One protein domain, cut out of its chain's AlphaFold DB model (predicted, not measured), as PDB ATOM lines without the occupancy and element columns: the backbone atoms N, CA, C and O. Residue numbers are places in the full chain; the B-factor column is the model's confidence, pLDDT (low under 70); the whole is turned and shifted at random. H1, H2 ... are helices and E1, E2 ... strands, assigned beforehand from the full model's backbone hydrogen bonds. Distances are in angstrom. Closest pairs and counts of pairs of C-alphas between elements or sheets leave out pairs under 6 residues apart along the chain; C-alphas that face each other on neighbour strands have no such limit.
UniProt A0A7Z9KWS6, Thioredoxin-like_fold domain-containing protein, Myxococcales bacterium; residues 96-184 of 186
ATOM      1  N   PHE A  96     249.282 174.636 259.400       95.31
ATOM      2  CA  PHE A  96     248.206 173.814 258.864       95.31
ATOM      3  C   PHE A  96     246.962 174.641 258.566       95.31
ATOM      4  O   PHE A  96     246.625 175.573 259.300       95.31
ATOM      5  N   LEU A  97     246.229 174.242 257.531       93.50
ATOM      6  CA  LEU A  97     244.849 174.648 257.297       93.50
ATOM      7  C   LEU A  97     243.950 173.424 257.451       93.50
ATOM      8  O   LEU A  97     244.002 172.520 256.625       93.50
ATOM      9  N   VAL A  98     243.107 173.398 258.485       93.94
ATOM     10  CA  VAL A  98     242.093 172.347 258.679       93.94
ATOM     11  C   VAL A  98     240.744 172.904 258.249       93.94
ATOM     12  O   VAL A  98     240.177 173.729 258.964       93.94
ATOM     13  N   ASN A  99     240.256 172.521 257.063       92.31
ATOM     14  CA  ASN A  99     239.109 173.175 256.412       92.31
ATOM     15  C   ASN A  99     239.227 174.711 256.492       92.31
ATOM     16  O   ASN A  99     238.364 175.389 257.045       92.31
ATOM     17  N   GLY A 100     240.371 175.262 256.069       89.94
ATOM     18  CA  GLY A 100     240.663 176.702 256.109       89.94
ATOM     19  C   GLY A 100     240.955 177.299 257.493       89.94
ATOM     20  O   GLY A 100     241.317 178.471 257.579       89.94
ATOM     21  N   ARG A 101     240.843 176.532 258.586       91.31
ATOM     22  CA  ARG A 101     241.244 176.988 259.923       91.31
ATOM     23  C   ARG A 101     242.759 176.927 260.062       91.31
ATOM     24  O   ARG A 101     243.321 175.836 260.102       91.31
ATOM     25  N   LYS A 102     243.392 178.093 260.204       91.88
ATOM     26  CA  LYS A 102     244.835 178.201 260.435       91.88
ATOM     27  C   LYS A 102     245.234 177.666 261.811       91.88
ATOM     28  O   LYS A 102     244.664 178.063 262.830       91.88
ATOM     29  N   ILE A 103     246.232 176.792 261.821       93.94
ATOM     30  CA  ILE A 103     246.925 176.263 262.995       93.94
ATOM     31  C   ILE A 103     248.417 176.502 262.768       93.94
ATOM     32  O   ILE A 103     248.920 176.234 261.682       93.94
ATOM     33  N   VAL A 104     249.117 177.019 263.772       94.50
ATOM     34  CA  VAL A 104     250.550 177.323 263.679       94.50
ATOM     35  C   VAL A 104     251.308 176.452 264.671       94.50
ATOM     36  O   VAL A 104     250.932 176.388 265.843       94.50
ATOM     37  N   GLY A 105     252.378 175.817 264.196       95.12
ATOM     38  CA  GLY A 105     253.268 174.973 264.977       95.12
ATOM     39  C   GLY A 105     252.810 173.520 265.104       95.12
ATOM     40  O   GLY A 105     251.659 173.159 264.841       95.12
ATOM     41  N   ALA A 106     253.742 172.681 265.556       94.69
ATOM     42  CA  ALA A 106     253.505 171.279 265.876       94.69
ATOM     43  C   ALA A 106     252.752 171.166 267.212       94.69
ATOM     44  O   ALA A 106     253.346 171.043 268.283       94.69
ATOM     45  N   LEU A 107     251.424 171.266 267.158       95.31
ATOM     46  CA  LEU A 107     250.576 171.103 268.340       95.31
ATOM     47  C   LEU A 107     250.412 169.620 268.724       95.31
ATOM     48  O   LEU A 107     250.542 168.741 267.872       95.31
ATOM     49  N   PRO A 108     250.058 169.318 269.988       97.44
ATOM     50  CA  PRO A 108     249.761 167.954 270.409       97.44
ATOM     51  C   PRO A 108     248.627 167.318 269.600       97.44
ATOM     52  O   PRO A 108     247.667 167.991 269.214       97.44
ATOM     53  N   PHE A 109     248.692 165.996 269.435       95.62
ATOM     54  CA  PHE A 109     247.676 165.207 268.734       95.62
ATOM     55  C   PHE A 109     246.245 165.501 269.216       95.62
ATOM     56  O   PHE A 109     245.354 165.717 268.399       95.62
ATOM     57  N   GLU A 110     246.026 165.591 270.532       97.56
ATOM     58  CA  GLU A 110     244.698 165.862 271.105       97.56
ATOM     59  C   GLU A 110     244.115 167.216 270.674       97.56
ATOM     60  O   GLU A 110     242.902 167.354 270.479       97.56
ATOM     61  N   THR A 111     244.975 168.213 270.449       96.38
ATOM     62  CA  THR A 111     244.554 169.518 269.931       96.38
ATOM     63  C   THR A 111     244.069 169.389 268.490       96.38
ATOM     64  O   THR A 111     242.988 169.884 268.162       96.38
ATOM     65  N   PHE A 112     244.817 168.677 267.641       96.38
ATOM     66  CA  PHE A 112     244.388 168.387 266.271       96.38
ATOM     67  C   PHE A 112     243.088 167.595 266.249       96.38
ATOM     68  O   PHE A 112     242.154 167.985 265.550       96.38
ATOM     69  N   LYS A 113     242.989 166.535 267.056       96.94
ATOM     70  CA  LYS A 113     241.791 165.699 267.158       96.94
ATOM     71  C   LYS A 113     240.560 166.531 267.509       96.94
ATOM     72  O   LYS A 113     239.556 166.458 266.811       96.94
ATOM     73  N   THR A 114     240.659 167.380 268.529       98.12
ATOM     74  CA  THR A 114     239.558 168.261 268.949       98.12
ATOM     75  C   THR A 114     239.113 169.194 267.820       98.12
ATOM     76  O   THR A 114     237.914 169.394 267.599       98.12
ATOM     77  N   ILE A 115     240.066 169.767 267.080       96.06
ATOM     78  CA  ILE A 115     239.767 170.647 265.947       96.06
ATOM     79  C   ILE A 115     239.093 169.857 264.821       96.06
ATOM     80  O   ILE A 115     238.054 170.288 264.327       96.06
ATOM     81  N   ILE A 116     239.635 168.697 264.457       96.69
ATOM     82  CA  ILE A 116     239.096 167.831 263.403       96.69
ATOM     83  C   ILE A 116     237.672 167.378 263.750       96.69
ATOM     84  O   ILE A 116     236.777 167.520 262.920       96.69
ATOM     85  N   ASP A 117     237.427 166.912 264.976       98.06
ATOM     86  CA  ASP A 117     236.100 166.479 265.437       98.06
ATOM     87  C   ASP A 117     235.079 167.629 265.398       98.06
ATOM     88  O   ASP A 117     233.914 167.440 265.024       98.06
ATOM     89  N   THR A 118     235.524 168.845 265.729       97.31
ATOM     90  CA  THR A 118     234.706 170.059 265.608       97.31
ATOM     91  C   THR A 118     234.334 170.326 264.152       97.31
ATOM     92  O   THR A 118     233.166 170.569 263.848       97.31
ATOM     93  N   GLU A 119     235.305 170.269 263.240       95.88
ATOM     94  CA  GLU A 119     235.065 170.502 261.815       95.88
ATOM     95  C   GLU A 119     234.156 169.419 261.212       95.88
ATOM     96  O   GLU A 119     233.199 169.756 260.517       95.88
ATOM     97  N   ILE A 120     234.353 168.142 261.559       97.12
ATOM     98  CA  ILE A 120     233.459 167.038 261.161       97.12
ATOM     99  C   ILE A 120     232.025 167.306 261.623       97.12
ATOM    100  O   ILE A 120     231.082 167.149 260.846       97.12
ATOM    101  N   SER A 121     231.842 167.731 262.876       97.94
ATOM    102  CA  SER A 121     230.513 168.004 263.433       97.94
ATOM    103  C   SER A 121     229.793 169.126 262.681       97.94
ATOM    104  O   SER A 121     228.611 168.989 262.359       97.94
ATOM    105  N   LYS A 122     230.504 170.208 262.335       96.38
ATOM    106  CA  LYS A 122     229.939 171.310 261.542       96.38
ATOM    107  C   LYS A 122     229.586 170.880 260.121       96.38
ATOM    108  O   LYS A 122     228.496 171.196 259.651       96.38
ATOM    109  N   ILE A 123     230.471 170.133 259.458       95.62
ATOM    110  CA  ILE A 123     230.207 169.599 258.116       95.62
ATOM    111  C   ILE A 123     228.966 168.707 258.147       95.62
ATOM    112  O   ILE A 123     228.058 168.914 257.352       95.62
ATOM    113  N   ASN A 124     228.857 167.793 259.115       97.44
ATOM    114  CA  ASN A 124     227.678 166.937 259.267       97.44
ATOM    115  C   ASN A 124     226.376 167.725 259.477       97.44
ATOM    116  O   ASN A 124     225.322 167.260 259.048       97.44
ATOM    117  N   SER A 125     226.420 168.901 260.113       97.69
ATOM    118  CA  SER A 125     225.256 169.793 260.187       97.69
ATOM    119  C   SER A 125     224.868 170.318 258.805       97.69
ATOM    120  O   SER A 125     223.721 170.177 258.402       97.69
ATOM    121  N   LEU A 126     225.834 170.833 258.038       96.31
ATOM    122  CA  LEU A 126     225.599 171.352 256.685       96.31
ATOM    123  C   LEU A 126     225.090 170.271 255.717       96.31
ATOM    124  O   LEU A 126     224.276 170.557 254.842       96.31
ATOM    125  N   LEU A 127     225.535 169.022 255.887       96.94
ATOM    126  CA  LEU A 127     225.022 167.886 255.119       96.94
ATOM    127  C   LEU A 127     223.550 167.589 255.446       96.94
ATOM    128  O   LEU A 127     222.774 167.291 254.541       96.94
ATOM    129  N   LYS A 128     223.144 167.697 256.721       97.62
ATOM    130  CA  LYS A 128     221.730 167.555 257.125       97.62
ATOM    131  C   LYS A 128     220.850 168.658 256.535       97.62
ATOM    132  O   LYS A 128     219.691 168.394 256.233       97.62
ATOM    133  N   ASP A 129     221.426 169.832 256.295       96.50
ATOM    134  CA  ASP A 129     220.771 170.953 255.615       96.50
ATOM    135  C   ASP A 129     220.750 170.795 254.076       96.50
ATOM    136  O   ASP A 129     220.362 171.712 253.353       96.50
ATOM    137  N   GLY A 130     221.162 169.631 253.554       96.62
ATOM    138  CA  GLY A 130     221.058 169.263 252.140       96.62
ATOM    139  C   GLY A 130     222.260 169.646 251.273       96.62
ATOM    140  O   GLY A 130     222.198 169.480 250.053       96.62
ATOM    141  N   LYS A 131     223.356 170.144 251.857       95.50
ATOM    142  CA  LYS A 131     224.579 170.465 251.101       95.50
ATOM    143  C   LYS A 131     225.344 169.192 250.739       95.50
ATOM    144  O   LYS A 131     225.379 168.233 251.506       95.50
ATOM    145  N   SER A 132     226.013 169.192 249.587       94.06
ATOM    146  CA  SER A 132     227.000 168.160 249.253       94.06
ATOM    147  C   SER A 132     228.297 168.352 250.052       94.06
ATOM    148  O   SER A 132     228.572 169.447 250.549       94.06
ATOM    149  N   ILE A 133     229.138 167.314 250.151       90.75
ATOM    150  CA  ILE A 133     230.441 167.401 250.843       90.75
ATOM    151  C   ILE A 133     231.308 168.554 250.299       90.75
ATOM    152  O   ILE A 133     231.783 169.352 251.111       90.75
ATOM    153  N   PRO A 134     231.484 168.729 248.970       88.38
ATOM    154  CA  PRO A 134     232.243 169.861 248.437       88.38
ATOM    155  C   PRO A 134     231.665 171.226 248.822       88.38
ATOM    156  O   PRO A 134     232.422 172.140 249.148       88.38
ATOM    157  N   GLN A 135     230.333 171.368 248.822       89.81
ATOM    158  CA  GLN A 135     229.664 172.610 249.221       89.81
ATOM    159  C   GLN A 135     229.898 172.911 250.706       89.81
ATOM    160  O   GLN A 135     230.311 174.018 251.045       89.81
ATOM    161  N   ALA A 136     229.692 171.917 251.575       93.00
ATOM    162  CA  ALA A 136     229.886 172.059 253.013       93.00
ATOM    163  C   ALA A 136     231.346 172.394 253.365       93.00
ATOM    164  O   ALA A 136     231.596 173.306 254.154       93.00
ATOM    165  N   ARG A 137     232.322 171.706 252.749       89.81
ATOM    166  CA  ARG A 137     233.753 171.983 252.957       89.81
ATOM    167  C   ARG A 137     234.133 173.376 252.465       89.81
ATOM    168  O   ARG A 137     234.794 174.099 253.198       89.81
ATOM    169  N   GLY A 138     233.693 173.772 251.269       87.25
ATOM    170  CA  GLY A 138     233.998 175.094 250.716       87.25
ATOM    171  C   GLY A 138     233.466 176.240 251.581       87.25
ATOM    172  O   GLY A 138     234.173 177.218 251.828       87.25
ATOM    173  N   GLU A 139     232.247 176.103 252.101       90.06
ATOM    174  CA  GLU A 139     231.664 177.066 253.038       90.06
ATOM    175  C   GLU A 139     232.425 177.121 254.361       90.06
ATOM    176  O   GLU A 139     232.697 178.213 254.861       90.06
ATOM    177  N   MET A 140     232.811 175.965 254.904       90.69
ATOM    178  CA  MET A 140     233.569 175.908 256.149       90.69
ATOM    179  C   MET A 140     234.963 176.521 255.999       90.69
ATOM    180  O   MET A 140     235.370 177.329 256.834       90.69
ATOM    181  N   SER A 141     235.653 176.222 254.895       88.81
ATOM    182  CA  SER A 141     236.929 176.846 254.540       88.81
ATOM    183  C   SER A 141     236.807 178.359 254.432       88.81
ATOM    184  O   SER A 141     237.588 179.080 255.052       88.81
ATOM    185  N   LEU A 142     235.788 178.858 253.729       86.62
ATOM    186  CA  LEU A 142     235.545 180.294 253.609       86.62
ATOM    187  C   LEU A 142     235.246 180.945 254.967       86.62
ATOM    188  O   LEU A 142     235.775 182.015 255.269       86.62
ATOM    189  N   PHE A 143     234.408 180.308 255.788       89.19
ATOM    190  CA  PHE A 143     234.073 180.777 257.132       89.19
ATOM    191  C   PHE A 143     235.318 180.871 258.022       89.19
ATOM    192  O   PHE A 143     235.565 181.909 258.638       89.19
ATOM    193  N   ASN A 144     236.125 179.810 258.060       90.12
ATOM    194  CA  ASN A 144     237.324 179.751 258.886       90.12
ATOM    195  C   ASN A 144     238.391 180.750 258.407       90.12
ATOM    196  O   ASN A 144     238.951 181.470 259.234       90.12
ATOM    197  N   MET A 145     238.613 180.866 257.093       85.12
ATOM    198  CA  MET A 145     239.586 181.808 256.529       85.12
ATOM    199  C   MET A 145     239.206 183.269 256.791       85.12
ATOM    200  O   MET A 145     240.068 184.052 257.182       85.12
ATOM    201  N   LYS A 146     237.923 183.640 256.661       84.25
ATOM    202  CA  LYS A 146     237.439 185.002 256.978       84.25
ATOM    203  C   LYS A 146     237.664 185.401 258.436       84.25
ATOM    204  O   LYS A 146     237.722 186.585 258.740       84.25
ATOM    205  N   LYS A 147     237.765 184.428 259.344       80.62
ATOM    206  CA  LYS A 147     238.068 184.675 260.759       80.62
ATOM    207  C   LYS A 147     239.563 184.899 261.007       80.62
ATOM    208  O   LYS A 147     239.918 185.535 261.995       80.62
ATOM    209  N   SER A 148     240.427 184.342 260.160       71.69
ATOM    210  CA  SER A 148     241.883 184.342 260.351       71.69
ATOM    211  C   SER A 148     242.654 185.294 259.436       71.69
ATOM    212  O   SER A 148     243.821 185.555 259.714       71.69
ATOM    213  N   LEU A 149     242.045 185.763 258.345       71.12
ATOM    214  CA  LEU A 149     242.657 186.644 257.346       71.12
ATOM    215  C   LEU A 149     242.005 188.029 257.362       71.12
ATOM    216  O   LEU A 149     240.838 188.165 257.724       71.12
ATOM    217  N   ASP A 150     242.758 189.046 256.930       62.62
ATOM    218  CA  ASP A 150     242.220 190.388 256.685       62.62
ATOM    219  C   ASP A 150     241.044 190.284 255.689       62.62
ATOM    220  O   ASP A 150     241.239 189.745 254.595       62.62
ATOM    221  N   PRO A 151     239.834 190.782 256.010       58.03
ATOM    222  CA  PRO A 151     238.690 190.780 255.096       58.03
ATOM    223  C   PRO A 151     238.962 191.443 253.738       58.03
ATOM    224  O   PRO A 151     238.263 191.144 252.771       58.03
ATOM    225  N   ASN A 152     239.968 192.320 253.658       56.41
ATOM    226  CA  ASN A 152     240.394 192.997 252.435       56.41
ATOM    227  C   ASN A 152     241.480 192.239 251.661       56.41
ATOM    228  O   ASN A 152     241.883 192.676 250.581       56.41
ATOM    229  N   SER A 153     241.961 191.104 252.179       57.12
ATOM    230  CA  SER A 153     242.869 190.230 251.440       57.12
ATOM    231  C   SER A 153     242.115 189.624 250.250       57.12
ATOM    232  O   SER A 153     241.310 188.699 250.366       57.12
ATOM    233  N   GLY A 154     242.312 190.200 249.064       55.31
ATOM    234  CA  GLY A 154     241.767 189.633 247.835       55.31
ATOM    235  C   GLY A 154     242.242 188.186 247.670       55.31
ATOM    236  O   GLY A 154     243.423 187.893 247.832       55.31
ATOM    237  N   GLY A 155     241.327 187.270 247.339       61.41
ATOM    238  CA  GLY A 155     241.667 185.877 247.022       61.41
ATOM    239  C   GLY A 155     241.247 184.815 248.043       61.41
ATOM    240  O   GLY A 155     241.530 183.647 247.792       61.41
ATOM    241  N   ILE A 156     240.529 185.158 249.121       63.91
ATOM    242  CA  ILE A 156     240.013 184.170 250.098       63.91
ATOM    243  C   ILE A 156     239.159 183.089 249.414       63.91
ATOM    244  O   ILE A 156     239.325 181.904 249.690       63.91
ATOM    245  N   GLU A 157     238.276 183.462 248.483       62.31
ATOM    246  CA  GLU A 157     237.479 182.474 247.739       62.31
ATOM    247  C   GLU A 157     238.333 181.569 246.852       62.31
ATOM    248  O   GLU A 157     238.027 180.392 246.686       62.31
ATOM    249  N   THR A 158     239.401 182.114 246.269       61.28
ATOM    250  CA  THR A 158     240.325 181.346 245.438       61.28
ATOM    251  C   THR A 158     241.118 180.371 246.306       61.28
ATOM    252  O   THR A 158     241.206 179.205 245.956       61.28
ATOM    253  N   LEU A 159     241.611 180.787 247.475       64.38
ATOM    254  CA  LEU A 159     242.308 179.907 248.424       64.38
ATOM    255  C   LEU A 159     241.402 178.821 248.999       64.38
ATOM    256  O   LEU A 159     241.820 177.678 249.114       64.38
ATOM    257  N   ALA A 160     240.145 179.150 249.300       61.06
ATOM    258  CA  ALA A 160     239.160 178.167 249.747       61.06
ATOM    259  C   ALA A 160     238.847 177.108 248.669       61.06
ATOM    260  O   ALA A 160     238.328 176.041 248.993       61.06
ATOM    261  N   ARG A 161     239.154 177.399 247.394       61.97
ATOM    262  CA  ARG A 161     239.036 176.475 246.254       61.97
ATOM    263  C   ARG A 161     240.358 175.758 245.927       61.97
ATOM    264  O   ARG A 161     240.309 174.614 245.481       61.97
ATOM    265  N   ILE A 162     241.514 176.384 246.169       57.72
ATOM    266  CA  ILE A 162     242.859 175.803 245.991       57.72
ATOM    267  C   ILE A 162     243.202 174.962 247.231       57.72
ATOM    268  O   ILE A 162     243.998 175.365 248.070       57.72
ATOM    269  N   ASP A 163     242.558 173.806 247.395       57.25
ATOM    270  CA  ASP A 163     242.798 172.971 248.584       57.25
ATOM    271  C   ASP A 163     244.033 172.064 248.378       57.25
ATOM    272  O   ASP A 163     244.931 172.006 249.207       57.25
ATOM    273  N   ILE A 164     244.159 171.421 247.209       65.06
ATOM    274  CA  ILE A 164     245.087 170.281 247.030       65.06
ATOM    275  C   ILE A 164     245.678 170.129 245.622       65.06
ATOM    276  O   ILE A 164     246.460 169.219 245.375       65.06
ATOM    277  N   GLU A 165     245.306 170.985 244.669       76.75
ATOM    278  CA  GLU A 165     245.739 170.816 243.279       76.75
ATOM    279  C   GLU A 165     247.262 170.973 243.145       76.75
ATOM    280  O   GLU A 165     247.841 171.951 243.627       76.75
ATOM    281  N   GLY A 166     247.913 169.980 242.537       80.31
ATOM    282  CA  GLY A 166     249.373 169.908 242.403       80.31
ATOM    283  C   GLY A 166     250.123 169.508 243.681       80.31
ATOM    284  O   GLY A 166     251.297 169.154 243.596       80.31
ATOM    285  N   ALA A 167     249.462 169.503 244.844       89.56
ATOM    286  CA  ALA A 167     250.048 169.012 246.083       89.56
ATOM    287  C   ALA A 167     249.929 167.482 246.165       89.56
ATOM    288  O   ALA A 167     248.883 166.919 245.819       89.56
ATOM    289  N   PRO A 168     250.956 166.780 246.663       94.25
ATOM    290  CA  PRO A 168     250.818 165.379 247.016       94.25
ATOM    291  C   PRO A 168     249.802 165.244 248.154       94.25
ATOM    292  O   PRO A 168     249.919 165.876 249.205       94.25
ATOM    293  N   GLY A 169     248.781 164.419 247.923       93.38
ATOM    294  CA  GLY A 169     247.690 164.168 248.858       93.38
ATOM    295  C   GLY A 169     247.590 162.694 249.241       93.38
ATOM    296  O   GLY A 169     247.917 161.816 248.445       93.38
ATOM    297  N   LYS A 170     247.130 162.405 250.460       93.25
ATOM    298  CA  LYS A 170     246.809 161.051 250.938       93.25
ATOM    299  C   LYS A 170     245.505 161.068 251.722       93.25
ATOM    300  O   LYS A 170     245.347 161.832 252.674       93.25
ATOM    301  N   GLY A 171     244.566 160.209 251.337       92.19
ATOM    302  CA  GLY A 171     243.279 160.077 252.013       92.19
ATOM    303  C   GLY A 171     242.109 159.877 251.058       92.19
ATOM    304  O   GLY A 171     242.275 159.398 249.940       92.19
ATOM    305  N   ALA A 172     240.911 160.210 251.535       89.25
ATOM    306  CA  ALA A 172     239.670 160.044 250.782       89.25
ATOM    307  C   ALA A 172     239.536 161.088 249.659       89.25
ATOM    308  O   ALA A 172     239.929 162.235 249.852       89.25
ATOM    309  N   ALA A 173     238.913 160.699 248.540       84.44
ATOM    310  CA  ALA A 173     238.630 161.590 247.409       84.44
ATOM    311  C   ALA A 173     237.640 162.716 247.767       84.44
ATOM    312  O   ALA A 173     237.867 163.865 247.404       84.44
ATOM    313  N   ASP A 174     236.606 162.398 248.558       85.94
ATOM    314  CA  ASP A 174     235.617 163.353 249.078       85.94
ATOM    315  C   ASP A 174     235.702 163.448 250.610       85.94
ATOM    316  O   ASP A 174     234.886 162.876 251.343       85.94
ATOM    317  N   PRO A 175     236.733 164.112 251.153       92.00
ATOM    318  CA  PRO A 175     236.951 164.153 252.585       92.00
ATOM    319  C   PRO A 175     236.023 165.179 253.259       92.00
ATOM    320  O   PRO A 175     235.910 166.318 252.812       92.00
ATOM    321  N   LEU A 176     235.440 164.823 254.412       94.12
ATOM    322  CA  LEU A 176     234.768 165.808 255.282       94.12
ATOM    323  C   LEU A 176     235.749 166.870 255.812       94.12
ATOM    324  O   LEU A 176     235.373 168.012 256.064       94.12
ATOM    325  N   VAL A 177     237.010 166.473 255.996       93.56
ATOM    326  CA  VAL A 177     238.097 167.333 256.467       93.56
ATOM    327  C   VAL A 177     239.294 167.191 255.545       93.56
ATOM    328  O   VAL A 177     239.815 166.080 255.389       93.56
ATOM    329  N   ALA A 178     239.726 168.313 254.979       92.31
ATOM    330  CA  ALA A 178     241.011 168.460 254.316       92.31
ATOM    331  C   ALA A 178     241.983 169.197 255.247       92.31
ATOM    332  O   ALA A 178     241.619 170.189 255.887       92.31
ATOM    333  N   ILE A 179     243.197 168.663 255.353       93.75
ATOM    334  CA  ILE A 179     244.308 169.248 256.095       93.75
ATOM    335  C   ILE A 179     245.396 169.570 255.081       93.75
ATOM    336  O   ILE A 179     245.904 168.664 254.426       93.75
ATOM    337  N   ILE A 180     245.752 170.843 254.967       94.12
ATOM    338  CA  ILE A 180     246.896 171.282 254.171       94.12
ATOM    339  C   ILE A 180     248.016 171.603 255.146       94.12
ATOM    340  O   ILE A 180     247.872 172.522 255.949       94.12
ATOM    341  N   GLU A 181     249.096 170.843 255.089       96.12
ATOM    342  CA  GLU A 181     250.326 171.100 255.822       96.12
ATOM    343  C   GLU A 181     251.270 171.945 254.968       96.12
ATOM    344  O   GLU A 181     251.513 171.644 253.804       96.12
ATOM    345  N   PHE A 182     251.804 173.001 255.566       96.62
ATOM    346  CA  PHE A 182     252.872 173.823 255.028       96.62
ATOM    347  C   PHE A 182     254.102 173.550 255.874       96.62
ATOM    348  O   PHE A 182     254.142 173.915 257.053       96.62
ATOM    349  N   SER A 183     255.080 172.882 255.278       97.69
ATOM    350  CA  SER A 183     256.280 172.461 255.985       97.69
ATOM    351  C   SER A 183     257.510 172.554 255.099       97.69
ATOM    352  O   SER A 183     257.441 172.667 253.870       97.69
ATOM    353  N   ASP A 184     258.652 172.483 255.754       96.69
ATOM    354  CA  ASP A 184     259.949 172.260 255.162       96.69
ATOM    355  C   ASP A 184     260.678 171.106 255.854       96.69
ATOM    356  O   ASP A 184     260.113 170.429 256.715       96.69
TER     357      ASP A 184
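What this domain is: This is residues 96 to 184 of the 186 residues of the protein "Thioredoxin-like_fold domain-containing protein" of Myxococcales bacterium (UniProt A0A7Z9KWS6). Two long helices, H1 and H2, make a V, and a small three-stranded sheet sits in its mouth. Short H3 folds back on H2, the small strand E3 is near E4 but pairs with no named strand, and residues 150 to 155 stick out. The printed part has 89 residues, in the order E1 E2 H1 H2 H3 E3 E4; the sheet order is E2 E1 E4, all antiparallel. The class is mixed, helices and strands; the whole is compact, with a radius of gyration of the C-alphas of 12.9 A and spans of 39 by 33 by 26 A.

How they stand to each other: E1, residues 96 to 98, forms a hairpin with E2, residues 101 to 104; N 96 and O 103 are 2.8 A apart, within hydrogen-bond range. On the other side of E1 is E4, residues 178 to 183, with N 97 and O 180 at 2.9 A. H1, residues 109 to 128, only grazes the sheet, with its residues 111 to 119. H2, residues 133 to 148, stands at the sheet's level, 1.4 A over a local plane fitted to just 6 C-alphas. H1 touches H2 with residues 119 to 127 alone, opposite ways at a steep tilt of 55 degrees; the closest C-alphas, Ile 123 and Ala 136, are 5.7 A apart. H2 and H3, residues 156 to 161, form a helical hairpin at a shallow tilt of 31 degrees; their closest C-alphas, Ser 141 and Ala 160, are 5.4 A apart. E3, residues 169 to 171, pairs with no named strand and is near E4. In H1, H2 and H3 every O i to N i+4 pair is within hydrogen-bond range.

Where its parts are: E1 begins at C-alpha 96, (248.206, 173.814, 258.864). H1 spans 28.5 A, H2 22.5 A and E4 15.9 A, ending at C-alpha 183, (256.280, 172.461, 255.985).

The domain as a whole: The C-alphas farthest apart, those of Asp 129 and Asp 184, are 39.2 A apart. The printed part has no cut and no long link. Residues 150 to 164 have pLDDT under 70.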